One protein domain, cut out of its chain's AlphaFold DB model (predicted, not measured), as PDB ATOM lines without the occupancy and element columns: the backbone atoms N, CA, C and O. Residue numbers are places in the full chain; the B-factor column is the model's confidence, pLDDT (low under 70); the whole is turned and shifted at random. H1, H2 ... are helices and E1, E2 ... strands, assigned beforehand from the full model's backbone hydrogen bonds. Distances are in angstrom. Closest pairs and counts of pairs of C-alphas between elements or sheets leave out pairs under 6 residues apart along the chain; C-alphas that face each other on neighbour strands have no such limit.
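Overview. This is residues 218 to 414 of the 414 residues of an uncharacterized protein of Oceanospirillaceae bacterium (UniProt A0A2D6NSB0). Two five-stranded sheets are stacked partly face to face as a sandwich, their strands crossed at 75 degrees; the far ends of E3 and E4 reach out beyond the other sheet, and three tiny helices sit at the margins. The longer-stranded sheet runs E3, E4, E5, E6, E7 and is twisted; the other runs E2, E1, E10, E9, E8, and both are all antiparallel. The printed part has 197 residues, with elements in the order E1 E2 E3 E4 E5 E6 H1 E7 H2 E8 E9 H3 E10, and is mostly strand. It is compact, with a radius of gyration of the C-alphas of 18.5 A, and flat, spanning 55 by 51 by 27 A.

Along the chain. Find C-alpha 254 at (-19.979, -60.810, 68.289); from there E3, residues 254 to 267, runs 40.7 A to C-alpha 267 at (-6.986, -99.140, 72.425). Next come E4, residues 272 to 284, 39.3 A; E5, 294 to 304, 31.2 A; E6, 307 to 318, 36.1 A; and E7, 332 to 343, 33.0 A. In the other sheet look for E1, residues 224 to 233, 29.5 A; E2, 247 to 249; E8, 355 to 364, 28.8 A; E9, 367 to 376, 29.8 A; and E10, 402 to 411, 29.9 A, ending at (-26.840, -62.732, 79.922). H1 is residues 320 to 323, H2 349 to 352 and H3 385 to 388.

Arrangement. E3 to E6 form a meander, each strand the antiparallel neighbour of the one before. Look at N 260 and O 279, 2.9 A, between E3 and E4, and at N 312 and O 339, 2.8 A, between E6 and the edge strand E7. Across the sandwich, the closest C-alphas of E6 and E9 are those of Ala 314 and Phe 374, 7.2 A apart. In the second sheet, N 229 and O 406 of E1 and E10 are 2.8 A apart, and N 371 and O 360 of the hairpin E8 and E9 are 2.8 A apart. E2 is an edge strand, with N 249 and O 230 of E1 at 2.8 A. H2 is on the first sheet at a height of 6.0 A, over none of its strands; H1 and H3 only graze that sheet. The three helices are too short for an O i to N i+4 pair; the one O i to N i+3 pair is within range in H1 and H3, not in H2.

Size, cuts and confidence. Look for the farthest C-alphas, those of Asp 222 and Thr 270, 56.8 A apart. The printed part has no cut; its long links are E1 to E2 and H3 to E10. The mean pLDDT of the printed part is 73.9, with 64 residues under 70, among them 235 to 246, 318 to 334 and 385 to 395.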
ATOM      1  N   PHE A 218     -25.448 -59.691  69.517       81.94
ATOM      2  CA  PHE A 218     -25.190 -59.454  70.942       81.94
ATOM      3  C   PHE A 218     -25.045 -57.974  71.313       81.94
ATOM      4  O   PHE A 218     -25.151 -57.640  72.487       81.94
ATOM      5  N   TYR A 219     -24.791 -57.087  70.349       79.19
ATOM      6  CA  TYR A 219     -24.661 -55.646  70.588       79.19
ATOM      7  C   TYR A 219     -26.008 -54.928  70.494       79.19
ATOM      8  O   TYR A 219     -26.191 -53.875  71.102       79.19
ATOM      9  N   ALA A 220     -26.945 -55.490  69.733       83.06
ATOM     10  CA  ALA A 220     -28.328 -55.042  69.664       83.06
ATOM     11  C   ALA A 220     -29.204 -55.591  70.807       83.06
ATOM     12  O   ALA A 220     -30.350 -55.163  70.940       83.06
ATOM     13  N   ALA A 221     -28.688 -56.528  71.606       86.75
ATOM     14  CA  ALA A 221     -29.401 -57.158  72.709       86.75
ATOM     15  C   ALA A 221     -29.144 -56.427  74.038       86.75
ATOM     16  O   ALA A 221     -28.049 -56.500  74.593       86.75
ATOM     17  N   ASP A 222     -30.161 -55.750  74.578       84.88
ATOM     18  CA  ASP A 222     -30.063 -55.028  75.859       84.88
ATOM     19  C   ASP A 222     -29.880 -55.983  77.058       84.88
ATOM     20  O   ASP A 222     -29.381 -55.594  78.114       84.88
ATOM     21  N   GLU A 223     -30.300 -57.237  76.905       84.31
ATOM     22  CA  GLU A 223     -30.176 -58.306  77.893       84.31
ATOM     23  C   GLU A 223     -28.780 -58.934  77.945       84.31
ATOM     24  O   GLU A 223     -28.528 -59.742  78.834       84.31
ATOM     25  N   PHE A 224     -27.863 -58.580  77.041       85.06
ATOM     26  CA  PHE A 224     -26.482 -59.052  77.084       85.06
ATOM     27  C   PHE A 224     -25.522 -57.932  77.480       85.06
ATOM     28  O   PHE A 224     -25.523 -56.834  76.929       85.06
ATOM     29  N   ALA A 225     -24.618 -58.250  78.403       84.75
ATOM     30  CA  ALA A 225     -23.358 -57.541  78.528       84.75
ATOM     31  C   ALA A 225     -22.344 -58.249  77.623       84.75
ATOM     32  O   ALA A 225     -21.852 -59.324  77.963       84.75
ATOM     33  N   ALA A 226     -22.075 -57.660  76.458       81.75
ATOM     34  CA  ALA A 226     -21.107 -58.174  75.496       81.75
ATOM     35  C   ALA A 226     -19.870 -57.270  75.440       81.75
ATOM     36  O   ALA A 226     -19.965 -56.061  75.223       81.75
ATOM     37  N   SER A 227     -18.693 -57.860  75.613       82.62
ATOM     38  CA  SER A 227     -17.418 -57.215  75.325       82.62
ATOM     39  C   SER A 227     -16.488 -58.194  74.624       82.62
ATOM     40  O   SER A 227     -16.354 -59.345  75.033       82.62
ATOM     41  N   ALA A 228     -15.847 -57.725  73.561       81.62
ATOM     42  CA  ALA A 228     -14.868 -58.482  72.804       81.62
ATOM     43  C   ALA A 228     -13.657 -57.588  72.541       81.62
ATOM     44  O   ALA A 228     -13.778 -56.491  71.982       81.62
ATOM     45  N   GLN A 229     -12.493 -58.061  72.968       82.25
ATOM     46  CA  GLN A 229     -11.209 -57.417  72.772       82.25
ATOM     47  C   GLN A 229     -10.211 -58.429  72.214       82.25
ATOM     48  O   GLN A 229     -10.106 -59.551  72.709       82.25
ATOM     49  N   LEU A 230      -9.454 -57.998  71.211       82.25
ATOM     50  CA  LEU A 230      -8.317 -58.723  70.660       82.25
ATOM     51  C   LEU A 230      -7.110 -57.789  70.673       82.25
ATOM     52  O   LEU A 230      -7.123 -56.754  70.005       82.25
ATOM     53  N   ASP A 231      -6.067 -58.191  71.386       83.81
ATOM     54  CA  ASP A 231      -4.760 -57.551  71.370       83.81
ATOM     55  C   ASP A 231      -3.744 -58.532  70.790       83.81
ATOM     56  O   ASP A 231      -3.633 -59.664  71.257       83.81
ATOM     57  N   TYR A 232      -2.987 -58.121  69.777       80.75
ATOM     58  CA  TYR A 232      -1.929 -58.967  69.232       80.75
ATOM     59  C   TYR A 232      -0.733 -58.173  68.719       80.75
ATOM     60  O   TYR A 232      -0.843 -57.024  68.273       80.75
ATOM     61  N   VAL A 233       0.418 -58.833  68.757       77.75
ATOM     62  CA  VAL A 233       1.675 -58.407  68.151       77.75
ATOM     63  C   VAL A 233       2.156 -59.555  67.276       77.75
ATOM     64  O   VAL A 233       2.293 -60.682  67.735       77.75
ATOM     65  N   ASN A 234       2.396 -59.255  66.004       72.62
ATOM     66  CA  ASN A 234       3.081 -60.150  65.082       72.62
ATOM     67  C   ASN A 234       4.256 -59.359  64.514       72.62
ATOM     68  O   ASN A 234       4.051 -58.384  63.779       72.62
ATOM     69  N   LEU A 235       5.468 -59.730  64.915       68.94
ATOM     70  CA  LEU A 235       6.684 -58.989  64.591       68.94
ATOM     71  C   LEU A 235       7.126 -59.173  63.130       68.94
ATOM     72  O   LEU A 235       7.906 -58.360  62.638       68.94
ATOM     73  N   GLY A 236       6.550 -60.131  62.392       63.00
ATOM     74  CA  GLY A 236       6.721 -60.271  60.942       63.00
ATOM     75  C   GLY A 236       8.184 -60.307  60.472       63.00
ATOM     76  O   GLY A 236       9.079 -60.722  61.191       63.00
ATOM     77  N   ASN A 237       8.452 -59.900  59.228       51.62
ATOM     78  CA  ASN A 237       9.791 -59.997  58.629       51.62
ATOM     79  C   ASN A 237      10.797 -59.154  59.412       51.62
ATOM     80  O   ASN A 237      10.579 -57.955  59.562       51.62
ATOM     81  N   ALA A 238      11.955 -59.743  59.714       43.31
ATOM     82  CA  ALA A 238      13.114 -59.153  60.397       43.31
ATOM     83  C   ALA A 238      13.610 -57.760  59.915       43.31
ATOM     84  O   ALA A 238      14.498 -57.187  60.543       43.31
ATOM     85  N   ASP A 239      13.066 -57.215  58.820       43.56
ATOM     86  CA  ASP A 239      13.415 -55.914  58.233       43.56
ATOM     87  C   ASP A 239      12.308 -54.840  58.356       43.56
ATOM     88  O   ASP A 239      12.516 -53.696  57.939       43.56
ATOM     89  N   ALA A 240      11.128 -55.164  58.899       45.44
ATOM     90  CA  ALA A 240      10.188 -54.146  59.369       45.44
ATOM     91  C   ALA A 240      10.695 -53.636  60.727       45.44
ATOM     92  O   ALA A 240      11.188 -54.425  61.526       45.44
ATOM     93  N   GLU A 241      10.667 -52.322  60.975       39.09
ATOM     94  CA  GLU A 241      11.186 -51.767  62.233       39.09
ATOM     95  C   GLU A 241      10.640 -52.529  63.461       39.09
ATOM     96  O   GLU A 241       9.473 -52.921  63.445       39.09
ATOM     97  N   PRO A 242      11.443 -52.702  64.532       41.47
ATOM     98  CA  PRO A 242      11.131 -53.519  65.717       41.47
ATOM     99  C   PRO A 242       9.976 -52.979  66.589       41.47
ATOM    100  O   PRO A 242       9.853 -53.319  67.760       41.47
ATOM    101  N   GLU A 243       9.114 -52.143  66.025       47.62
ATOM    102  CA  GLU A 243       7.839 -51.724  66.585       47.62
ATOM    103  C   GLU A 243       6.717 -52.201  65.655       47.62
ATOM    104  O   GLU A 243       6.001 -51.394  65.058       47.62
ATOM    105  N   GLY A 244       6.543 -53.519  65.504       54.38
ATOM    106  CA  GLY A 244       5.266 -54.056  65.038       54.38
ATOM    107  C   GLY A 244       4.193 -53.580  66.015       54.38
ATOM    108  O   GLY A 244       4.022 -54.170  67.075       54.38
ATOM    109  N   ALA A 245       3.578 -52.427  65.736       57.75
ATOM    110  CA  ALA A 245       2.752 -51.736  66.713       57.75
ATOM    111  C   ALA A 245       1.638 -52.682  67.186       57.75
ATOM    112  O   ALA A 245       0.988 -53.291  66.328       57.75
ATOM    113  N   PRO A 246       1.412 -52.806  68.508       66.75
ATOM    114  CA  PRO A 246       0.351 -53.650  69.027       66.75
ATOM    115  C   PRO A 246      -0.959 -53.258  68.361       66.75
ATOM    116  O   PRO A 246      -1.339 -52.081  68.321       66.75
ATOM    117  N   ARG A 247      -1.627 -54.255  67.791       70.81
ATOM    118  CA  ARG A 247      -2.939 -54.085  67.188       70.81
ATOM    119  C   ARG A 247      -3.954 -54.440  68.253       70.81
ATOM    120  O   ARG A 247      -3.945 -55.550  68.768       70.81
ATOM    121  N   SER A 248      -4.797 -53.471  68.573       72.12
ATOM    122  CA  SER A 248      -5.880 -53.631  69.531       72.12
ATOM    123  C   SER A 248      -7.200 -53.382  68.826       72.12
ATOM    124  O   SER A 248      -7.355 -52.390  68.104       72.12
ATOM    125  N   ARG A 249      -8.140 -54.297  69.023       71.12
ATOM    126  CA  ARG A 249      -9.532 -54.172  68.608       71.12
ATOM    127  C   ARG A 249     -10.403 -54.289  69.846       71.12
ATOM    128  O   ARG A 249     -10.190 -55.173  70.666       71.12
ATOM    129  N   THR A 250     -11.374 -53.394  69.964       72.81
ATOM    130  CA  THR A 250     -12.344 -53.347  71.065       72.81
ATOM    131  C   THR A 250     -13.736 -53.166  70.476       72.81
ATOM    132  O   THR A 250     -13.852 -52.733  69.328       72.81
ATOM    133  N   ASP A 251     -14.764 -53.511  71.249       68.75
ATOM    134  CA  ASP A 251     -16.171 -53.415  70.849       68.75
ATOM    135  C   ASP A 251     -16.489 -54.187  69.554       68.75
ATOM    136  O   ASP A 251     -17.284 -53.739  68.731       68.75
ATOM    137  N   LEU A 252     -15.841 -55.342  69.361       68.94
ATOM    138  CA  LEU A 252     -16.026 -56.164  68.169       68.94
ATOM    139  C   LEU A 252     -17.406 -56.830  68.179       68.94
ATOM    140  O   LEU A 252     -17.642 -57.660  69.057       68.94
ATOM    141  N   PRO A 253     -18.288 -56.539  67.201       73.12
ATOM    142  CA  PRO A 253     -19.581 -57.193  67.080       73.12
ATOM    143  C   PRO A 253     -19.430 -58.707  67.173       73.12
ATOM    144  O   PRO A 253     -18.735 -59.301  66.360       73.12
ATOM    145  N   VAL A 254     -20.032 -59.352  68.167       78.62
ATOM    146  CA  VAL A 254     -19.979 -60.810  68.289       78.62
ATOM    147  C   VAL A 254     -21.134 -61.360  67.471       78.62
ATOM    148  O   VAL A 254     -22.235 -60.822  67.502       78.62
ATOM    149  N   HIS A 255     -20.877 -62.414  66.713       78.06
ATOM    150  CA  HIS A 255     -21.910 -63.166  66.004       78.06
ATOM    151  C   HIS A 255     -21.978 -64.611  66.509       78.06
ATOM    152  O   HIS A 255     -23.033 -65.244  66.473       78.06
ATOM    153  N   CYS A 256     -20.858 -65.125  67.019       84.50
ATOM    154  CA  CYS A 256     -20.802 -66.433  67.643       84.50
ATOM    155  C   CYS A 256     -19.756 -66.470  68.752       84.50
ATOM    156  O   CYS A 256     -18.648 -65.963  68.572       84.50
ATOM    157  N   VAL A 257     -20.074 -67.131  69.859       87.94
ATOM    158  CA  VAL A 257     -19.103 -67.539  70.879       87.94
ATOM    159  C   VAL A 257     -19.338 -68.997  71.234       87.94
ATOM    160  O   VAL A 257     -20.465 -69.391  71.513       87.94
ATOM    161  N   GLY A 258     -18.274 -69.793  71.261       89.62
ATOM    162  CA  GLY A 258     -18.337 -71.211  71.573       89.62
ATOM    163  C   GLY A 258     -17.188 -71.682  72.453       89.62
ATOM    164  O   GLY A 258     -16.066 -71.182  72.365       89.62
ATOM    165  N   SER A 259     -17.475 -72.683  73.278       88.75
ATOM    166  CA  SER A 259     -16.484 -73.471  74.006       88.75
ATOM    167  C   SER A 259     -16.744 -74.955  73.777       88.75
ATOM    168  O   SER A 259     -17.895 -75.393  73.747       88.75
ATOM    169  N   SER A 260     -15.668 -75.720  73.639       89.06
ATOM    170  CA  SER A 260     -15.709 -77.147  73.357       89.06
ATOM    171  C   SER A 260     -14.824 -77.919  74.310       89.06
ATOM    172  O   SER A 260     -13.696 -77.501  74.578       89.06
ATOM    173  N   VAL A 261     -15.273 -79.110  74.687       89.69
ATOM    174  CA  VAL A 261     -14.418 -80.153  75.258       89.69
ATOM    175  C   VAL A 261     -14.615 -81.441  74.476       89.69
ATOM    176  O   VAL A 261     -15.733 -81.784  74.095       89.69
ATOM    177  N   GLY A 262     -13.533 -82.153  74.196       89.31
ATOM    178  CA  GLY A 262     -13.578 -83.388  73.431       89.31
ATOM    179  C   GLY A 262     -12.540 -84.386  73.894       89.31
ATOM    180  O   GLY A 262     -11.542 -84.032  74.508       89.31
ATOM    181  N   GLN A 263     -12.791 -85.647  73.586       89.69
ATOM    182  CA  GLN A 263     -11.888 -86.746  73.856       89.69
ATOM    183  C   GLN A 263     -11.902 -87.701  72.670       89.69
ATOM    184  O   GLN A 263     -12.960 -88.105  72.175       89.69
ATOM    185  N   LYS A 264     -10.710 -88.080  72.227       87.94
ATOM    186  CA  LYS A 264     -10.484 -89.112  71.225       87.94
ATOM    187  C   LYS A 264      -9.645 -90.218  71.849       87.94
ATOM    188  O   LYS A 264      -8.605 -89.924  72.418       87.94
ATOM    189  N   ILE A 265     -10.063 -91.469  71.718       87.69
ATOM    190  CA  ILE A 265      -9.347 -92.629  72.268       87.69
ATOM    191  C   ILE A 265      -9.227 -93.736  71.230       87.69
ATOM    192  O   ILE A 265     -10.085 -93.868  70.356       87.69
ATOM    193  N   THR A 266      -8.190 -94.554  71.340       83.94
ATOM    194  CA  THR A 266      -8.160 -95.901  70.764       83.94
ATOM    195  C   THR A 266      -7.347 -96.820  71.671       83.94
ATOM    196  O   THR A 266      -6.395 -96.380  72.313       83.94
ATOM    197  N   GLU A 267      -7.732 -98.091  71.728       69.50
ATOM    198  CA  GLU A 267      -6.986 -99.140  72.425       69.50
ATOM    199  C   GLU A 267      -6.495-100.139  71.381       69.50
ATOM    200  O   GLU A 267      -7.307-100.781  70.717       69.50
ATOM    201  N   SER A 268      -5.181-100.291  71.232       58.59
ATOM    202  CA  SER A 268      -4.607-101.416  70.493       58.59
ATOM    203  C   SER A 268      -4.234-102.532  71.476       58.59
ATOM    204  O   SER A 268      -4.203-102.351  72.690       58.59
ATOM    205  N   THR A 269      -3.924-103.732  70.980       52.34
ATOM    206  CA  THR A 269      -3.440-104.820  71.857       52.34
ATOM    207  C   THR A 269      -2.075-104.547  72.500       52.34
ATOM    208  O   THR A 269      -1.641-105.343  73.336       52.34
ATOM    209  N   THR A 270      -1.380-103.493  72.073       54.31
ATOM    210  CA  THR A 270      -0.045-103.127  72.552       54.31
ATOM    211  C   THR A 270       0.005-101.764  73.222       54.31
ATOM    212  O   THR A 270       0.850-101.619  74.099       54.31
ATOM    213  N   ASP A 271      -0.905-100.843  72.885       62.94
ATOM    214  CA  ASP A 271      -0.726 -99.413  73.147       62.94
ATOM    215  C   ASP A 271      -2.058 -98.715  73.500       62.94
ATOM    216  O   ASP A 271      -3.109 -99.012  72.912       62.94
ATOM    217  N   GLU A 272      -2.011 -97.772  74.446       74.81
ATOM    218  CA  GLU A 272      -3.133 -96.899  74.825       74.81
ATOM    219  C   GLU A 272      -2.885 -95.493  74.270       74.81
ATOM    220  O   GLU A 272      -1.875 -94.852  74.572       74.81
ATOM    221  N   TRP A 273      -3.823 -94.996  73.458       86.38
ATOM    222  CA  TRP A 273      -3.750 -93.653  72.887       86.38
ATOM    223  C   TRP A 273      -4.989 -92.842  73.251       86.38
ATOM    224  O   TRP A 273      -6.127 -93.266  73.023       86.38
ATOM    225  N   GLN A 274      -4.765 -91.636  73.764       86.75
ATOM    226  CA  GLN A 274      -5.807 -90.678  74.116       86.75
ATOM    227  C   GLN A 274      -5.404 -89.272  73.678       86.75
ATOM    228  O   GLN A 274      -4.242 -88.889  73.760       86.75
ATOM    229  N   LEU A 275      -6.383 -88.486  73.245       86.06
ATOM    230  CA  LEU A 275      -6.261 -87.059  73.000       86.06
ATOM    231  C   LEU A 275      -7.453 -86.351  73.630       86.06
ATOM    232  O   LEU A 275      -8.578 -86.478  73.138       86.06
ATOM    233  N   ASP A 276      -7.194 -85.577  74.673       88.44
ATOM    234  CA  ASP A 276      -8.163 -84.642  75.230       88.44
ATOM    235  C   ASP A 276      -8.014 -83.293  74.533       88.44
ATOM    236  O   ASP A 276      -6.906 -82.838  74.243       88.44
ATOM    237  N   GLN A 277      -9.142 -82.670  74.217       88.31
ATOM    238  CA  GLN A 277      -9.208 -81.449  73.435       88.31
ATOM    239  C   GLN A 277     -10.069 -80.414  74.125       88.31
ATOM    240  O   GLN A 277     -11.135 -80.718  74.668       88.31
ATOM    241  N   ARG A 278      -9.655 -79.165  73.987       88.69
ATOM    242  CA  ARG A 278     -10.402 -78.023  74.467       88.69
ATOM    243  C   ARG A 278     -10.283 -76.883  73.483       88.69
ATOM    244  O   ARG A 278      -9.188 -76.590  73.020       88.69
ATOM    245  N   TYR A 279     -11.411 -76.260  73.165       87.38
ATOM    246  CA  TYR A 279     -11.459 -75.162  72.209       87.38
ATOM    247  C   TYR A 279     -12.263 -73.992  72.755       87.38
ATOM    248  O   TYR A 279     -13.267 -74.166  73.448       87.38
ATOM    249  N   PHE A 280     -11.853 -72.797  72.350       87.50
ATOM    250  CA  PHE A 280     -12.624 -71.570  72.486       87.50
ATOM    251  C   PHE A 280     -12.642 -70.871  71.154       87.50
ATOM    252  O   PHE A 280     -11.588 -70.667  70.557       87.50
ATOM    253  N   THR A 281     -13.830 -70.522  70.685       86.25
ATOM    254  CA  THR A 281     -14.004 -69.916  69.370       86.25
ATOM    255  C   THR A 281     -14.899 -68.702  69.483       86.25
ATOM    256  O   THR A 281     -15.952 -68.754  70.113       86.25
ATOM    257  N   VAL A 282     -14.499 -67.616  68.836       83.81
ATOM    258  CA  VAL A 282     -15.340 -66.441  68.628       83.81
ATOM    259  C   VAL A 282     -15.342 -66.099  67.156       83.81
ATOM    260  O   VAL A 282     -14.297 -66.094  66.509       83.81
ATOM    261  N   ILE A 283     -16.533 -65.803  66.652       78.69
ATOM    262  CA  ILE A 283     -16.742 -65.248  65.325       78.69
ATOM    263  C   ILE A 283     -17.274 -63.832  65.498       78.69
ATOM    264  O   ILE A 283     -18.307 -63.616  66.144       78.69
ATOM    265  N   LEU A 284     -16.564 -62.881  64.907       75.75
ATOM    266  CA  LEU A 284     -16.893 -61.466  64.948       75.75
ATOM    267  C   LEU A 284     -17.663 -61.068  63.686       75.75
ATOM    268  O   LEU A 284     -17.297 -61.450  62.578       75.75
ATOM    269  N   ASN A 285     -18.727 -60.286  63.840       69.00
ATOM    270  CA  ASN A 285     -19.495 -59.742  62.733       69.00
ATOM    271  C   ASN A 285     -18.685 -58.627  62.054       69.00
ATOM    272  O   ASN A 285     -18.498 -57.538  62.602       69.00
ATOM    273  N   THR A 286     -18.198 -58.901  60.853       56.22
ATOM    274  CA  THR A 286     -17.654 -57.902  59.933       56.22
ATOM    275  C   THR A 286     -18.806 -57.319  59.102       56.22
ATOM    276  O   THR A 286     -19.777 -58.024  58.823       56.22
ATOM    277  N   PRO A 287     -18.768 -56.030  58.712       47.88
ATOM    278  CA  PRO A 287     -19.797 -55.450  57.850       47.88
ATOM    279  C   PRO A 287     -20.002 -56.271  56.565       47.88
ATOM    280  O   PRO A 287     -19.036 -56.790  56.006       47.88
ATOM    281  N   GLU A 288     -21.259 -56.362  56.113       40.69
ATOM    282  CA  GLU A 288     -21.742 -57.214  55.013       40.69
ATOM    283  C   GLU A 288     -20.751 -57.366  53.840       40.69
ATOM    284  O   GLU A 288     -20.527 -56.430  53.069       40.69
ATOM    285  N   GLY A 289     -20.218 -58.581  53.676       41.91
ATOM    286  CA  GLY A 289     -19.443 -59.003  52.503       41.91
ATOM    287  C   GLY A 289     -18.046 -59.536  52.808       41.91
ATOM    288  O   GLY A 289     -17.493 -60.242  51.967       41.91
ATOM    289  N   ASP A 290     -17.508 -59.253  53.995       46.50
ATOM    290  CA  ASP A 290     -16.225 -59.795  54.434       46.50
ATOM    291  C   ASP A 290     -16.428 -61.038  55.316       46.50
ATOM    292  O   ASP A 290     -17.343 -61.059  56.143       46.50
ATOM    293  N   PRO A 291     -15.580 -62.069  55.182       50.31
ATOM    294  CA  PRO A 291     -15.593 -63.230  56.063       50.31
ATOM    295  C   PRO A 291     -15.394 -62.768  57.505       50.31
ATOM    296  O   PRO A 291     -14.460 -62.023  57.802       50.31
ATOM    297  N   SER A 292     -16.295 -63.204  58.379       58.84
ATOM    298  CA  SER A 292     -16.241 -62.916  59.804       58.84
ATOM    299  C   SER A 292     -14.866 -63.260  60.374       58.84
ATOM    300  O   SER A 292     -14.395 -64.386  60.195       58.84
ATOM    301  N   ASP A 293     -14.235 -62.313  61.073       68.69
ATOM    302  CA  ASP A 293     -12.982 -62.593  61.769       68.69
ATOM    303  C   ASP A 293     -13.233 -63.729  62.770       68.69
ATOM    304  O   ASP A 293     -14.133 -63.647  63.615       68.69
ATOM    305  N   GLN A 294     -12.443 -64.796  62.677       77.06
ATOM    306  CA  GLN A 294     -12.515 -65.927  63.593       77.06
ATOM    307  C   GLN A 294     -11.278 -65.930  64.475       77.06
ATOM    308  O   GLN A 294     -10.143 -65.895  63.996       77.06
ATOM    309  N   ILE A 295     -11.508 -66.020  65.776       81.56
ATOM    310  CA  ILE A 295     -10.461 -66.166  66.773       81.56
ATOM    311  C   ILE A 295     -10.670 -67.508  67.453       81.56
ATOM    312  O   ILE A 295     -11.769 -67.795  67.932       81.56
ATOM    313  N   GLN A 296      -9.621 -68.321  67.503       84.12
ATOM    314  CA  GLN A 296      -9.673 -69.623  68.148       84.12
ATOM    315  C   GLN A 296      -8.456 -69.848  69.040       84.12
ATOM    316  O   GLN A 296      -7.332 -69.542  68.650       84.12
ATOM    317  N   TYR A 297      -8.689 -70.430  70.212       86.62
ATOM    318  CA  TYR A 297      -7.656 -71.053  71.037       86.62
ATOM    319  C   TYR A 297      -7.958 -72.529  71.200       86.62
ATOM    320  O   TYR A 297      -9.128 -72.926  71.247       86.62
ATOM    321  N   TYR A 298      -6.903 -73.323  71.319       87.12
ATOM    322  CA  TYR A 298      -7.018 -74.733  71.624       87.12
ATOM    323  C   TYR A 298      -5.928 -75.219  72.565       87.12
ATOM    324  O   TYR A 298      -4.785 -74.767  72.521       87.12
ATOM    325  N   GLU A 299      -6.315 -76.186  73.380       87.88
ATOM    326  CA  GLU A 299      -5.445 -76.964  74.244       87.88
ATOM    327  C   GLU A 299      -5.689 -78.447  73.962       87.88
ATOM    328  O   GLU A 299      -6.827 -78.893  73.778       87.88
ATOM    329  N   LEU A 300      -4.601 -79.199  73.874       88.62
ATOM    330  CA  LEU A 300      -4.585 -80.576  73.419       88.62
ATOM    331  C   LEU A 300      -3.622 -81.364  74.295       88.62
ATOM    332  O   LEU A 300      -2.444 -81.035  74.381       88.62
ATOM    333  N   ASN A 301      -4.117 -82.426  74.911       86.38
ATOM    334  CA  ASN A 301      -3.321 -83.312  75.746       86.38
ATOM    335  C   ASN A 301      -3.341 -84.698  75.119       86.38
ATOM    336  O   ASN A 301      -4.352 -85.397  75.179       86.38
ATOM    337  N   GLN A 302      -2.245 -85.069  74.464       87.19
ATOM    338  CA  GLN A 302      -2.085 -86.375  73.842       87.19
ATOM    339  C   GLN A 302      -1.298 -87.292  74.773       87.19
ATOM    340  O   GLN A 302      -0.146 -87.014  75.070       87.19
ATOM    341  N   ASN A 303      -1.884 -88.410  75.172       83.44
ATOM    342  CA  ASN A 303      -1.187 -89.486  75.859       83.44
ATOM    343  C   ASN A 303      -0.975 -90.642  74.880       83.44
ATOM    344  O   ASN A 303      -1.915 -91.088  74.218       83.44
ATOM    345  N   THR A 304       0.263 -91.096  74.742       83.69
ATOM    346  CA  THR A 304       0.622 -92.292  73.980       83.69
ATOM    347  C   THR A 304       1.502 -93.153  74.871       83.69
ATOM    348  O   THR A 304       2.615 -92.760  75.200       83.69
ATOM    349  N   ASP A 305       0.982 -94.295  75.316       81.25
ATOM    350  CA  ASP A 305       1.707 -95.256  76.160       81.25
ATOM    351  C   ASP A 305       2.287 -94.672  77.456       81.25
ATOM    352  O   ASP A 305       3.334 -95.090  77.954       81.25
ATOM    353  N   GLY A 306       1.577 -93.703  78.036       78.50
ATOM    354  CA  GLY A 306       1.988 -93.003  79.249       78.50
ATOM    355  C   GLY A 306       2.903 -91.805  79.001       78.50
ATOM    356  O   GLY A 306       3.195 -91.084  79.955       78.50
ATOM    357  N   GLU A 307       3.326 -91.556  77.760       83.19
ATOM    358  CA  GLU A 307       4.015 -90.326  77.369       83.19
ATOM    359  C   GLU A 307       2.981 -89.248  77.038       83.19
ATOM    360  O   GLU A 307       2.200 -89.370  76.089       83.19
ATOM    361  N   LEU A 308       2.960 -88.184  77.843       84.62
ATOM    362  CA  LEU A 308       2.064 -87.051  77.650       84.62
ATOM    363  C   LEU A 308       2.739 -86.004  76.764       84.62
ATOM    364  O   LEU A 308       3.893 -85.649  76.967       84.62
ATOM    365  N   THR A 309       2.002 -85.482  75.796       85.50
ATOM    366  CA  THR A 309       2.345 -84.293  75.025       85.50
ATOM    367  C   THR A 309       1.255 -83.262  75.219       85.50
ATOM    368  O   THR A 309       0.091 -83.514  74.899       85.50
ATOM    369  N   HIS A 310       1.643 -82.089  75.695       85.56
ATOM    370  CA  HIS A 310       0.789 -80.919  75.777       85.56
ATOM    371  C   HIS A 310       1.000 -80.057  74.540       85.56
ATOM    372  O   HIS A 310       2.131 -79.764  74.156       85.56
ATOM    373  N   SER A 311      -0.080 -79.685  73.863       86.06
ATOM    374  CA  SER A 311      -0.044 -78.761  72.735       86.06
ATOM    375  C   SER A 311      -1.054 -77.641  72.916       86.06
ATOM    376  O   SER A 311      -2.233 -77.868  73.185       86.06
ATOM    377  N   LEU A 312      -0.582 -76.424  72.709       86.38
ATOM    378  CA  LEU A 312      -1.343 -75.193  72.787       86.38
ATOM    379  C   LEU A 312      -1.319 -74.517  71.426       86.38
ATOM    380  O   LEU A 312      -0.304 -74.538  70.722       86.38
ATOM    381  N   GLY A 313      -2.412 -73.862  71.065       83.56
ATOM    382  CA  GLY A 313      -2.380 -73.007  69.899       83.56
ATOM    383  C   GLY A 313      -3.474 -71.970  69.832       83.56
ATOM    384  O   GLY A 313      -4.461 -71.979  70.567       83.56
ATOM    385  N   ALA A 314      -3.224 -71.025  68.941       82.00
ATOM    386  CA  ALA A 314      -3.972 -69.794  68.810       82.00
ATOM    387  C   ALA A 314      -4.058 -69.427  67.329       82.00
ATOM    388  O   ALA A 314      -3.060 -69.519  66.613       82.00
ATOM    389  N   VAL A 315      -5.239 -69.031  66.861       80.12
ATOM    390  CA  VAL A 315      -5.508 -68.698  65.458       80.12
ATOM    391  C   VAL A 315      -6.297 -67.400  65.378       80.12
ATOM    392  O   VAL A 315      -7.287 -67.221  66.087       80.12
ATOM    393  N   ILE A 316      -5.874 -66.524  64.468       77.19
ATOM    394  CA  ILE A 316      -6.615 -65.342  64.036       77.19
ATOM    395  C   ILE A 316      -6.809 -65.436  62.526       77.19
ATOM    396  O   ILE A 316      -5.856 -65.342  61.742       77.19
ATOM    397  N   VAL A 317      -8.060 -65.592  62.120       72.81
ATOM    398  CA  VAL A 317      -8.512 -65.426  60.743       72.81
ATOM    399  C   VAL A 317      -9.118 -64.040  60.645       72.81
ATOM    400  O   VAL A 317      -9.991 -63.711  61.443       72.81
ATOM    401  N   VAL A 318      -8.638 -63.227  59.704       64.31
ATOM    402  CA  VAL A 318      -9.207 -61.895  59.470       64.31
ATOM    403  C   VAL A 318      -9.561 -61.698  58.006       64.31
ATOM    404  O   VAL A 318      -8.976 -62.331  57.114       64.31
ATOM    405  N   SER A 319     -10.498 -60.790  57.754       59.97
ATOM    406  CA  SER A 319     -10.842 -60.380  56.397       59.97
ATOM    407  C   SER A 319      -9.632 -59.818  55.632       59.97
ATOM    408  O   SER A 319      -8.660 -59.287  56.181       59.97
ATOM    409  N   SER A 320      -9.659 -59.960  54.307       53.06
ATOM    410  CA  SER A 320      -8.539 -59.579  53.439       53.06
ATOM    411  C   SER A 320      -8.286 -58.066  53.382       53.06
ATOM    412  O   SER A 320      -7.138 -57.639  53.201       53.06
ATOM    413  N   THR A 321      -9.329 -57.265  53.607       51.97
ATOM    414  CA  THR A 321      -9.301 -55.798  53.690       51.97
ATOM    415  C   THR A 321      -8.414 -55.311  54.841       51.97
ATOM    416  O   THR A 321      -7.622 -54.378  54.671       51.97
ATOM    417  N   ASP A 322      -8.426 -56.012  55.974       49.75
ATOM    418  CA  ASP A 322      -7.613 -55.697  57.154       49.75
ATOM    419  C   ASP A 322      -6.135 -56.097  57.034       49.75
ATOM    420  O   ASP A 322      -5.266 -55.584  57.751       49.75
ATOM    421  N   LEU A 323      -5.813 -56.970  56.078       51.25
ATOM    422  CA  LEU A 323      -4.437 -57.328  55.722       51.25
ATOM    423  C   LEU A 323      -3.819 -56.367  54.695       51.25
ATOM    424  O   LEU A 323      -2.708 -56.612  54.216       51.25
ATOM    425  N   GLY A 324      -4.520 -55.281  54.343       50.34
ATOM    426  CA  GLY A 324      -4.092 -54.339  53.307       50.34
ATOM    427  C   GLY A 324      -4.050 -54.965  51.910       50.34
ATOM    428  O   GLY A 324      -3.278 -54.506  51.062       50.34
ATOM    429  N   ARG A 325      -4.821 -56.037  51.681       49.78
ATOM    430  CA  ARG A 325      -4.972 -56.704  50.381       49.78
ATOM    431  C   ARG A 325      -6.233 -56.189  49.676       49.78
ATOM    432  O   ARG A 325      -7.094 -55.584  50.303       49.78
ATOM    433  N   ASP A 326      -6.295 -56.374  48.357       50.53
ATOM    434  CA  ASP A 326      -7.433 -55.938  47.537       50.53
ATOM    435  C   ASP A 326      -8.765 -56.505  48.071       50.53
ATOM    436  O   ASP A 326      -8.816 -57.667  48.465       50.53
ATOM    437  N   GLU A 327      -9.849 -55.722  47.972       49.00
ATOM    438  CA  GLU A 327     -11.242 -56.034  48.383       49.00
ATOM    439  C   GLU A 327     -11.850 -57.306  47.735       49.00
ATOM    440  O   GLU A 327     -13.014 -57.624  47.943       49.00
ATOM    441  N   GLN A 328     -11.095 -58.016  46.892       47.53
ATOM    442  CA  GLN A 328     -11.497 -59.256  46.209       47.53
ATOM    443  C   GLN A 328     -10.664 -60.471  46.640       47.53
ATOM    444  O   GLN A 328     -10.763 -61.531  46.022       47.53
ATOM    445  N   ALA A 329      -9.779 -60.326  47.628       50.31
ATOM    446  CA  ALA A 329      -9.009 -61.445  48.151       50.31
ATOM    447  C   ALA A 329      -9.849 -62.248  49.157       50.31
ATOM    448  O   ALA A 329     -10.528 -61.675  50.004       50.31
ATOM    449  N   GLU A 330      -9.773 -63.575  49.065       49.12
ATOM    450  CA  GLU A 330     -10.370 -64.501  50.035       49.12
ATOM    451  C   GLU A 330      -9.889 -64.199  51.474       49.12
ATOM    452  O   GLU A 330      -8.766 -63.690  51.636       49.12
ATOM    453  N   PRO A 331     -10.688 -64.532  52.513       50.75
ATOM    454  CA  PRO A 331     -10.229 -64.548  53.906       50.75
ATOM    455  C   PRO A 331      -8.849 -65.184  54.027       50.75
ATOM    456  O   PRO A 331      -8.578 -66.238  53.450       50.75
ATOM    457  N   GLY A 332      -7.976 -64.560  54.810       57.34
ATOM    458  CA  GLY A 332      -6.663 -65.109  55.114       57.34
ATOM    459  C   GLY A 332      -6.539 -65.415  56.597       57.34
ATOM    460  O   GLY A 332      -6.933 -64.613  57.440       57.34
ATOM    461  N   VAL A 333      -5.905 -66.537  56.933       64.81
ATOM    462  CA  VAL A 333      -5.345 -66.694  58.278       64.81
ATOM    463  C   VAL A 333      -4.232 -65.654  58.425       64.81
ATOM    464  O   VAL A 333      -3.262 -65.668  57.662       64.81
ATOM    465  N   ALA A 334      -4.394 -64.721  59.361       62.75
ATOM    466  CA  ALA A 334      -3.403 -63.687  59.638       62.75
ATOM    467  C   ALA A 334      -2.260 -64.238  60.489       62.75
ATOM    468  O   ALA A 334      -1.093 -63.941  60.233       62.75
ATOM    469  N   THR A 335      -2.610 -65.058  61.482       70.00
ATOM    470  CA  THR A 335      -1.680 -65.548  62.493       70.00
ATOM    471  C   THR A 335      -2.153 -66.902  63.016       70.00
ATOM    472  O   THR A 335      -3.322 -67.050  63.363       70.00
ATOM    473  N   MET A 336      -1.252 -67.880  63.094       76.50
ATOM    474  CA  MET A 336      -1.473 -69.129  63.819       76.50
ATOM    475  C   MET A 336      -0.192 -69.488  64.569       76.50
ATOM    476  O   MET A 336       0.871 -69.494  63.955       76.50
ATOM    477  N   TYR A 337      -0.296 -69.808  65.855       81.19
ATOM    478  CA  TYR A 337       0.816 -70.270  66.685       81.19
ATOM    479  C   TYR A 337       0.510 -71.654  67.240       81.19
ATOM    480  O   TYR A 337      -0.623 -71.916  67.647       81.19
ATOM    481  N   VAL A 338       1.520 -72.522  67.243       84.62
ATOM    482  CA  VAL A 338       1.454 -73.865  67.825       84.62
ATOM    483  C   VAL A 338       2.685 -74.074  68.688       84.62
ATOM    484  O   VAL A 338       3.810 -73.932  68.205       84.62
ATOM    485  N   HIS A 339       2.460 -74.421  69.946       85.25
ATOM    486  CA  HIS A 339       3.482 -74.823  70.897       85.25
ATOM    487  C   HIS A 339       3.174 -76.244  71.358       85.25
ATOM    488  O   HIS A 339       2.040 -76.511  71.742       85.25
ATOM    489  N   ALA A 340       4.140 -77.156  71.279       87.88
ATOM    490  CA  ALA A 340       3.938 -78.552  71.643       87.88
ATOM    491  C   ALA A 340       5.159 -79.082  72.387       87.88
ATOM    492  O   ALA A 340       6.260 -79.086  71.836       87.88
ATOM    493  N   CYS A 341       4.943 -79.553  73.609       85.69
ATOM    494  CA  CYS A 341       5.979 -80.118  74.455       85.69
ATOM    495  C   CYS A 341       5.528 -81.470  74.974       85.69
ATOM    496  O   CYS A 341       4.396 -81.644  75.424       85.69
ATOM    497  N   SER A 342       6.432 -82.437  74.919       82.69
ATOM    498  CA  SER A 342       6.301 -83.628  75.743       82.69
ATOM    499  C   SER A 342       6.420 -83.209  77.220       82.69
ATOM    500  O   SER A 342       7.053 -82.195  77.520       82.69
ATOM    501  N   VAL A 343       5.726 -83.920  78.108       76.69
ATOM    502  CA  VAL A 343       5.640 -83.628  79.542       76.69
ATOM    503  C   VAL A 343       6.131 -84.844  80.323       76.69
ATOM    504  O   VAL A 343       5.619 -85.954  80.164       76.69
ATOM    505  N   GLY A 344       7.073 -84.629  81.242       63.97
ATOM    506  CA  GLY A 344       7.537 -85.650  82.184       63.97
ATOM    507  C   GLY A 344       8.784 -86.428  81.756       63.97
ATOM    508  O   GLY A 344       9.210 -87.315  82.502       63.97
ATOM    509  N   THR A 345       9.422 -86.088  80.634       59.16
ATOM    510  CA  THR A 345      10.780 -86.550  80.318       59.16
ATOM    511  C   THR A 345      11.820 -85.505  80.751       59.16
ATOM    512  O   THR A 345      11.565 -84.305  80.823       59.16
ATOM    513  N   GLY A 346      13.003 -85.963  81.169       57.84
ATOM    514  CA  GLY A 346      13.955 -85.174  81.970       57.84
ATOM    515  C   GLY A 346      14.558 -83.912  81.328       57.84
ATOM    516  O   GLY A 346      15.286 -83.214  82.033       57.84
ATOM    517  N   ASP A 347      14.263 -83.608  80.060       56.78
ATOM    518  CA  ASP A 347      14.833 -82.486  79.291       56.78
ATOM    519  C   ASP A 347      13.784 -81.443  78.812       56.78
ATOM    520  O   ASP A 347      14.094 -80.577  77.996       56.78
ATOM    521  N   GLU A 348      12.549 -81.451  79.332       65.94
ATOM    522  CA  GLU A 348      11.419 -80.686  78.748       65.94
ATOM    523  C   GLU A 348      11.122 -79.308  79.356       65.94
ATOM    524  O   GLU A 348      10.337 -78.546  78.795       65.94
ATOM    525  N   THR A 349      11.788 -78.910  80.445       67.19
ATOM    526  CA  THR A 349      11.548 -77.591  81.070       67.19
ATOM    527  C   THR A 349      11.881 -76.419  80.139       67.19
ATOM    528  O   THR A 349      11.302 -75.346  80.272       67.19
ATOM    529  N   ALA A 350      12.822 -76.600  79.205       74.06
ATOM    530  CA  ALA A 350      13.152 -75.569  78.222       74.06
ATOM    531  C   ALA A 350      12.031 -75.382  77.189       74.06
ATOM    532  O   ALA A 350      11.734 -74.249  76.826       74.06
ATOM    533  N   CYS A 351      11.382 -76.479  76.786       83.25
ATOM    534  CA  CYS A 351      10.256 -76.439  75.865       83.25
ATOM    535  C   CYS A 351       9.074 -75.716  76.512       83.25
ATOM    536  O   CYS A 351       8.643 -74.699  75.985       83.25
ATOM    537  N   GLU A 352       8.625 -76.145  77.697       81.31
ATOM    538  CA  GLU A 352       7.486 -75.512  78.390       81.31
ATOM    539  C   GLU A 352       7.724 -74.027  78.719       81.31
ATOM    540  O   GLU A 352       6.779 -73.259  78.865       81.31
ATOM    541  N   ALA A 353       8.986 -73.597  78.824       83.00
ATOM    542  CA  ALA A 353       9.343 -72.193  79.017       83.00
ATOM    543  C   ALA A 353       9.315 -71.358  77.720       83.00
ATOM    544  O   ALA A 353       9.468 -70.139  77.792       83.00
ATOM    545  N   GLY A 354       9.152 -71.989  76.554       83.62
ATOM    546  CA  GLY A 354       9.173 -71.335  75.245       83.62
ATOM    547  C   GLY A 354       7.875 -70.628  74.864       83.62
ATOM    548  O   GLY A 354       7.889 -69.741  74.008       83.62
ATOM    549  N   ALA A 355       6.765 -70.936  75.533       87.06
ATOM    550  CA  ALA A 355       5.530 -70.173  75.414       87.06
ATOM    551  C   ALA A 355       4.878 -69.963  76.781       87.06
ATOM    552  O   ALA A 355       4.833 -70.869  77.608       87.06
ATOM    553  N   GLU A 356       4.325 -68.773  77.006       86.88
ATOM    554  CA  GLU A 356       3.483 -68.504  78.166       86.88
ATOM    555  C   GLU A 356       2.012 -68.540  77.755       86.88
ATOM    556  O   GLU A 356       1.583 -67.863  76.816       86.88
ATOM    557  N   TRP A 357       1.226 -69.310  78.504       86.81
ATOM    558  CA  TRP A 357      -0.215 -69.392  78.345       86.81
ATOM    559  C   TRP A 357      -0.908 -69.095  79.665       86.81
ATOM    560  O   TRP A 357      -0.632 -69.722  80.688       86.81
ATOM    561  N   THR A 358      -1.820 -68.126  79.641       85.44
ATOM    562  CA  THR A 358      -2.710 -67.871  80.776       85.44
ATOM    563  C   THR A 358      -4.150 -67.883  80.307       85.44
ATOM    564  O   THR A 358      -4.490 -67.344  79.252       85.44
ATOM    565  N   GLU A 359      -4.995 -68.534  81.096       86.12
ATOM    566  CA  GLU A 359      -6.394 -68.743  80.772       86.12
ATOM    567  C   GLU A 359      -7.256 -68.478  82.001       86.12
ATOM    568  O   GLU A 359      -6.991 -68.954  83.105       86.12
ATOM    569  N   THR A 360      -8.323 -67.716  81.815       85.19
ATOM    570  CA  THR A 360      -9.458 -67.686  82.734       85.19
ATOM    571  C   THR A 360     -10.712 -67.791  81.900       85.19
ATOM    572  O   THR A 360     -10.965 -66.913  81.081       85.19
ATOM    573  N   SER A 361     -11.509 -68.838  82.089       82.88
ATOM    574  CA  SER A 361     -12.737 -69.015  81.319       82.88
ATOM    575  C   SER A 361     -13.872 -69.602  82.143       82.88
ATOM    576  O   SER A 361     -13.662 -70.259  83.160       82.88
ATOM    577  N   THR A 362     -15.100 -69.355  81.695       81.69
ATOM    578  CA  THR A 362     -16.307 -69.986  82.227       81.69
ATOM    579  C   THR A 362     -17.303 -70.247  81.101       81.69
ATOM    580  O   THR A 362     -17.437 -69.444  80.176       81.69
ATOM    581  N   ALA A 363     -18.017 -71.372  81.177       80.94
ATOM    582  CA  ALA A 363     -19.085 -71.721  80.246       80.94
ATOM    583  C   ALA A 363     -20.314 -72.194  81.035       80.94
ATOM    584  O   ALA A 363     -20.361 -73.316  81.550       80.94
ATOM    585  N   SER A 364     -21.318 -71.325  81.155       78.62
ATOM    586  CA  SER A 364     -22.483 -71.536  82.020       78.62
ATOM    587  C   SER A 364     -23.805 -71.136  81.355       78.62
ATOM    588  O   SER A 364     -23.834 -70.599  80.245       78.62
ATOM    589  N   ALA A 365     -24.920 -71.393  82.050       74.88
ATOM    590  CA  ALA A 365     -26.252 -70.908  81.667       74.88
ATOM    591  C   ALA A 365     -26.342 -69.379  81.602       74.88
ATOM    592  O   ALA A 365     -27.187 -68.856  80.885       74.88
ATOM    593  N   GLU A 366     -25.461 -68.677  82.307       79.19
ATOM    594  CA  GLU A 366     -25.448 -67.217  82.376       79.19
ATOM    595  C   GLU A 366     -24.575 -66.600  81.280       79.19
ATOM    596  O   GLU A 366     -24.710 -65.418  81.001       79.19
ATOM    597  N   GLY A 367     -23.699 -67.367  80.626       80.31
ATOM    598  CA  GLY A 367     -22.778 -66.798  79.646       80.31
ATOM    599  C   GLY A 367     -21.585 -67.681  79.313       80.31
ATOM    600  O   GLY A 367     -21.352 -68.717  79.944       80.31
ATOM    601  N   ILE A 368     -20.820 -67.240  78.314       84.88
ATOM    602  CA  ILE A 368     -19.472 -67.735  78.031       84.88
ATOM    603  C   ILE A 368     -18.520 -66.551  78.161       84.88
ATOM    604  O   ILE A 368     -18.676 -65.531  77.486       84.88
ATOM    605  N   THR A 369     -17.514 -66.705  79.016       84.62
ATOM    606  CA  THR A 369     -16.451 -65.718  79.193       84.62
ATOM    607  C   THR A 369     -15.103 -66.402  79.073       84.62
ATOM    608  O   THR A 369     -14.930 -67.539  79.517       84.62
ATOM    609  N   PHE A 370     -14.142 -65.725  78.457       85.75
ATOM    610  CA  PHE A 370     -12.755 -66.157  78.471       85.75
ATOM    611  C   PHE A 370     -11.796 -64.970  78.337       85.75
ATOM    612  O   PHE A 370     -12.041 -64.028  77.593       85.75
ATOM    613  N   ASP A 371     -10.686 -65.021  79.058       89.00
ATOM    614  CA  ASP A 371      -9.527 -64.140  78.933       89.00
ATOM    615  C   ASP A 371      -8.326 -65.061  78.734       89.00
ATOM    616  O   ASP A 371      -7.918 -65.765  79.661       89.00
ATOM    617  N   ILE A 372      -7.858 -65.152  77.489       87.69
ATOM    618  CA  ILE A 372      -6.831 -66.108  77.073       87.69
ATOM    619  C   ILE A 372      -5.665 -65.341  76.473       87.69
ATOM    620  O   ILE A 372      -5.853 -64.474  75.621       87.69
ATOM    621  N   ASN A 373      -4.465 -65.689  76.913       88.56
ATOM    622  CA  ASN A 373      -3.198 -65.074  76.555       88.56
ATOM    623  C   ASN A 373      -2.256 -66.156  76.026       88.56
ATOM    624  O   ASN A 373      -2.087 -67.177  76.684       88.56
ATOM    625  N   PHE A 374      -1.617 -65.917  74.887       89.25
ATOM    626  CA  PHE A 374      -0.542 -66.750  74.359       89.25
ATOM    627  C   PHE A 374       0.625 -65.849  73.950       89.25
ATOM    628  O   PHE A 374       0.452 -64.967  73.104       89.25
ATOM    629  N   GLU A 375       1.794 -66.056  74.547       88.62
ATOM    630  CA  GLU A 375       3.013 -65.283  74.295       88.62
ATOM    631  C   GLU A 375       4.165 -66.217  73.924       88.62
ATOM    632  O   GLU A 375       4.411 -67.215  74.599       88.62
ATOM    633  N   VAL A 376       4.876 -65.889  72.847       87.38
ATOM    634  CA  VAL A 376       6.093 -66.590  72.432       87.38
ATOM    635  C   VAL A 376       7.260 -66.025  73.231       87.38
ATOM    636  O   VAL A 376       7.661 -64.879  73.029       87.38
ATOM    637  N   ILE A 377       7.803 -66.833  74.135       88.56
ATOM    638  CA  ILE A 377       8.952 -66.468  74.972       88.56
ATOM    639  C   ILE A 377      10.256 -66.878  74.285       88.56
ATOM    640  O   ILE A 377      11.216 -66.108  74.285       88.56
ATOM    641  N   ASP A 378      10.257 -68.072  73.694       85.50
ATOM    642  CA  ASP A 378      11.352 -68.637  72.912       85.50
ATOM    643  C   ASP A 378      10.782 -69.282  71.644       85.50
ATOM    644  O   ASP A 378      10.041 -70.275  71.684       85.50
ATOM    645  N   ASN A 379      11.114 -68.700  70.497       82.75
ATOM    646  CA  ASN A 379      10.629 -69.160  69.205       82.75
ATOM    647  C   ASN A 379      11.253 -70.481  68.723       82.75
ATOM    648  O   ASN A 379      10.835 -70.980  67.678       82.75
ATOM    649  N   GLU A 380      12.201 -71.077  69.457       83.19
ATOM    650  CA  GLU A 380      12.727 -72.417  69.160       83.19
ATOM    651  C   GLU A 380      11.627 -73.491  69.247       83.19
ATOM    652  O   GLU A 380      11.611 -74.433  68.451       83.19
ATOM    653  N   TYR A 381      10.672 -73.315  70.168       80.88
ATOM    654  CA  TYR A 381       9.633 -74.305  70.494       80.88
ATOM    655  C   TYR A 381       8.233 -73.921  70.009       80.88
ATOM    656  O   TYR A 381       7.261 -74.643  70.258       80.88
ATOM    657  N   VAL A 382       8.103 -72.778  69.335       80.44
ATOM    658  CA  VAL A 382       6.836 -72.298  68.783       80.44
ATOM    659  C   VAL A 382       6.947 -72.218  67.276       80.44
ATOM    660  O   VAL A 382       7.930 -71.735  66.723       80.44
ATOM    661  N   LEU A 383       5.910 -72.673  66.585       77.31
ATOM    662  CA  LEU A 383       5.856 -72.653  65.132       77.31
ATOM    663  C   LEU A 383       4.630 -71.872  64.670       77.31
ATOM    664  O   LEU A 383       3.529 -72.048  65.190       77.31
ATOM    665  N   ASN A 384       4.817 -71.046  63.640       73.44
ATOM    666  CA  ASN A 384       3.719 -70.531  62.834       73.44
ATOM    667  C   ASN A 384       3.633 -71.380  61.563       73.44
ATOM    668  O   ASN A 384       4.513 -71.269  60.707       73.44
ATOM    669  N   PRO A 385       2.605 -72.226  61.383       66.94
ATOM    670  CA  PRO A 385       2.527 -73.100  60.215       66.94
ATOM    671  C   PRO A 385       2.490 -72.321  58.895       66.94
ATOM    672  O   PRO A 385       2.988 -72.805  57.879       66.94
ATOM    673  N   LEU A 386       1.995 -71.080  58.899       63.38
ATOM    674  CA  LEU A 386       2.054 -70.218  57.720       63.38
ATOM    675  C   LEU A 386       3.498 -69.850  57.371       63.38
ATOM    676  O   LEU A 386       3.807 -69.739  56.192       63.38
ATOM    677  N   ALA A 387       4.422 -69.747  58.326       61.22
ATOM    678  CA  ALA A 387       5.844 -69.526  58.046       61.22
ATOM    679  C   ALA A 387       6.498 -70.676  57.258       61.22
ATOM    680  O   ALA A 387       7.576 -70.516  56.697       61.22
ATOM    681  N   MET A 388       5.857 -71.842  57.176       56.81
ATOM    682  CA  MET A 388       6.426 -73.013  56.508       56.81
ATOM    683  C   MET A 388       6.156 -73.044  54.997       56.81
ATOM    684  O   MET A 388       6.677 -73.921  54.304       56.81
ATOM    685  N   THR A 389       5.388 -72.093  54.440       54.03
ATOM    686  CA  THR A 389       5.234 -71.990  52.977       54.03
ATOM    687  C   THR A 389       6.283 -71.066  52.356       54.03
ATOM    688  O   THR A 389       6.576 -70.004  52.907       54.03
ATOM    689  N   PRO A 390       6.814 -71.383  51.158       47.22
ATOM    690  CA  PRO A 390       7.822 -70.550  50.495       47.22
ATOM    691  C   PRO A 390       7.401 -69.091  50.252       47.22
ATOM    692  O   PRO A 390       8.264 -68.234  50.082       47.22
ATOM    693  N   LEU A 391       6.094 -68.804  50.201       47.25
ATOM    694  CA  LEU A 391       5.547 -67.461  49.966       47.25
ATOM    695  C   LEU A 391       5.357 -66.649  51.253       47.25
ATOM    696  O   LEU A 391       5.144 -65.443  51.171       47.25
ATOM    697  N   THR A 392       5.442 -67.293  52.413       52.78
ATOM    698  CA  THR A 392       5.192 -66.708  53.740       52.78
ATOM    699  C   THR A 392       6.294 -67.059  54.740       52.78
ATOM    700  O   THR A 392       6.150 -66.764  55.920       52.78
ATOM    701  N   ALA A 393       7.435 -67.585  54.267       47.03
ATOM    702  CA  ALA A 393       8.637 -67.944  55.037       47.03
ATOM    703  C   ALA A 393       9.295 -66.798  55.817       47.03
ATOM    704  O   ALA A 393      10.346 -66.959  56.422       47.03
ATOM    705  N   PHE A 394       8.683 -65.629  55.773       51.50
ATOM    706  CA  PHE A 394       9.071 -64.432  56.480       51.50
ATOM    707  C   PHE A 394       8.207 -64.166  57.729       51.50
ATOM    708  O   PHE A 394       8.510 -63.257  58.488       51.50
ATOM    709  N   LEU A 395       7.164 -64.976  57.953       62.16
ATOM    710  CA  LEU A 395       6.277 -64.959  59.123       62.16
ATOM    711  C   LEU A 395       6.752 -65.911  60.234       62.16
ATOM    712  O   LEU A 395       5.914 -66.471  60.943       62.16
ATOM    713  N   TRP A 396       8.066 -66.157  60.350       70.62
ATOM    714  CA  TRP A 396       8.593 -66.964  61.458       70.62
ATOM    715  C   TRP A 396       8.109 -66.379  62.787       70.62
ATOM    716  O   TRP A 396       8.055 -65.156  62.899       70.62
ATOM    717  N   PRO A 397       7.726 -67.214  63.764       75.62
ATOM    718  CA  PRO A 397       7.437 -66.708  65.093       75.62
ATOM    719  C   PRO A 397       8.694 -66.039  65.656       75.62
ATOM    720  O   PRO A 397       9.816 -66.496  65.415       75.62
ATOM    721  N   HIS A 398       8.506 -64.940  66.373       79.06
ATOM    722  CA  HIS A 398       9.578 -64.211  67.048       79.06
ATOM    723  C   HIS A 398       9.353 -64.236  68.550       79.06
ATOM    724  O   HIS A 398       8.210 -64.229  69.001       79.06
ATOM    725  N   ASP A 399      10.435 -64.176  69.318       84.25
ATOM    726  CA  ASP A 399      10.348 -63.877  70.744       84.25
ATOM    727  C   ASP A 399       9.617 -62.533  70.919       84.25
ATOM    728  O   ASP A 399      10.013 -61.512  70.340       84.25
ATOM    729  N   GLY A 400       8.532 -62.536  71.690       79.06
ATOM    730  CA  GLY A 400       7.634 -61.395  71.870       79.06
ATOM    731  C   GLY A 400       6.447 -61.330  70.899       79.06
ATOM    732  O   GLY A 400       5.660 -60.384  70.989       79.06
ATOM    733  N   ASP A 401       6.282 -62.303  69.994       81.75
ATOM    734  CA  ASP A 401       4.997 -62.515  69.321       81.75
ATOM    735  C   ASP A 401       3.926 -62.866  70.358       81.75
ATOM    736  O   ASP A 401       4.155 -63.636  71.292       81.75
ATOM    737  N   PHE A 402       2.739 -62.288  70.200       85.31
ATOM    738  CA  PHE A 402       1.742 -62.296  71.260       85.31
ATOM    739  C   PHE A 402       0.310 -62.220  70.729       85.31
ATOM    740  O   PHE A 402       0.017 -61.467  69.798       85.31
ATOM    741  N   MET A 403      -0.604 -62.937  71.383       86.44
ATOM    742  CA  MET A 403      -2.043 -62.853  71.163       86.44
ATOM    743  C   MET A 403      -2.812 -62.989  72.480       86.44
ATOM    744  O   MET A 403      -2.756 -64.027  73.143       86.44
ATOM    745  N   ARG A 404      -3.631 -61.988  72.806       86.75
ATOM    746  CA  ARG A 404      -4.646 -62.067  73.857       86.75
ATOM    747  C   ARG A 404      -6.023 -61.747  73.326       86.75
ATOM    748  O   ARG A 404      -6.244 -60.700  72.717       86.75
ATOM    749  N   THR A 405      -6.965 -62.602  73.684       85.00
ATOM    750  CA  THR A 405      -8.379 -62.377  73.430       85.00
ATOM    751  C   THR A 405      -9.121 -62.400  74.739       85.00
ATOM    752  O   THR A 405      -9.030 -63.352  75.515       85.00
ATOM    753  N   ARG A 406      -9.898 -61.347  74.948       85.25
ATOM    754  CA  ARG A 406     -10.824 -61.243  76.057       85.25
ATOM    755  C   ARG A 406     -12.231 -61.139  75.507       85.25
ATOM    756  O   ARG A 406     -12.551 -60.209  74.771       85.25
ATOM    757  N   LEU A 407     -13.062 -62.086  75.899       84.50
ATOM    758  CA  LEU A 407     -14.474 -62.121  75.600       84.50
ATOM    759  C   LEU A 407     -15.271 -62.240  76.895       84.50
ATOM    760  O   LEU A 407     -15.004 -63.093  77.740       84.50
ATOM    761  N   ASP A 408     -16.299 -61.417  77.006       82.94
ATOM    762  CA  ASP A 408     -17.341 -61.551  78.008       82.94
ATOM    763  C   ASP A 408     -18.688 -61.445  77.297       82.94
ATOM    764  O   ASP A 408     -19.024 -60.379  76.785       82.94
ATOM    765  N   VAL A 409     -19.416 -62.558  77.197       81.00
ATOM    766  CA  VAL A 409     -20.815 -62.576  76.765       81.00
ATOM    767  C   VAL A 409     -21.625 -63.146  77.912       81.00
ATOM    768  O   VAL A 409     -21.691 -64.364  78.101       81.00
ATOM    769  N   THR A 410     -22.240 -62.247  78.673       83.44
ATOM    770  CA  THR A 410     -23.029 -62.594  79.853       83.44
ATOM    771  C   THR A 410     -24.462 -62.106  79.686       83.44
ATOM    772  O   THR A 410     -24.710 -60.931  79.413       83.44
ATOM    773  N   LEU A 411     -25.415 -63.018  79.854       78.81
ATOM    774  CA  LEU A 411     -26.840 -62.732  79.922       78.81
ATOM    775  C   LEU A 411     -27.146 -62.044  81.261       78.81
ATOM    776  O   LEU A 411     -26.913 -62.600  82.336       78.81
ATOM    777  N   SER A 412     -27.687 -60.833  81.198       73.75
ATOM    778  CA  SER A 412     -28.154 -60.086  82.359       73.75
ATOM    779  C   SER A 412     -29.395 -60.765  82.931       73.75
ATOM    780  O   SER A 412     -30.459 -60.793  82.312       73.75
ATOM    781  N   THR A 413     -29.263 -61.325  84.130       58.12
ATOM    782  CA  THR A 413     -30.381 -61.894  84.885       58.12
ATOM    783  C   THR A 413     -30.990 -60.816  85.785       58.12
ATOM    784  O   THR A 413     -30.749 -60.789  86.990       58.12
ATOM    785  N   ASP A 414     -31.748 -59.888  85.191       49.66
ATOM    786  CA  ASP A 414     -32.554 -58.912  85.951       49.66
ATOM    787  C   ASP A 414     -33.882 -59.503  86.463       49.66
ATOM    788  O   ASP A 414     -34.608 -60.156  85.673       49.66
TER     789      ASP A 414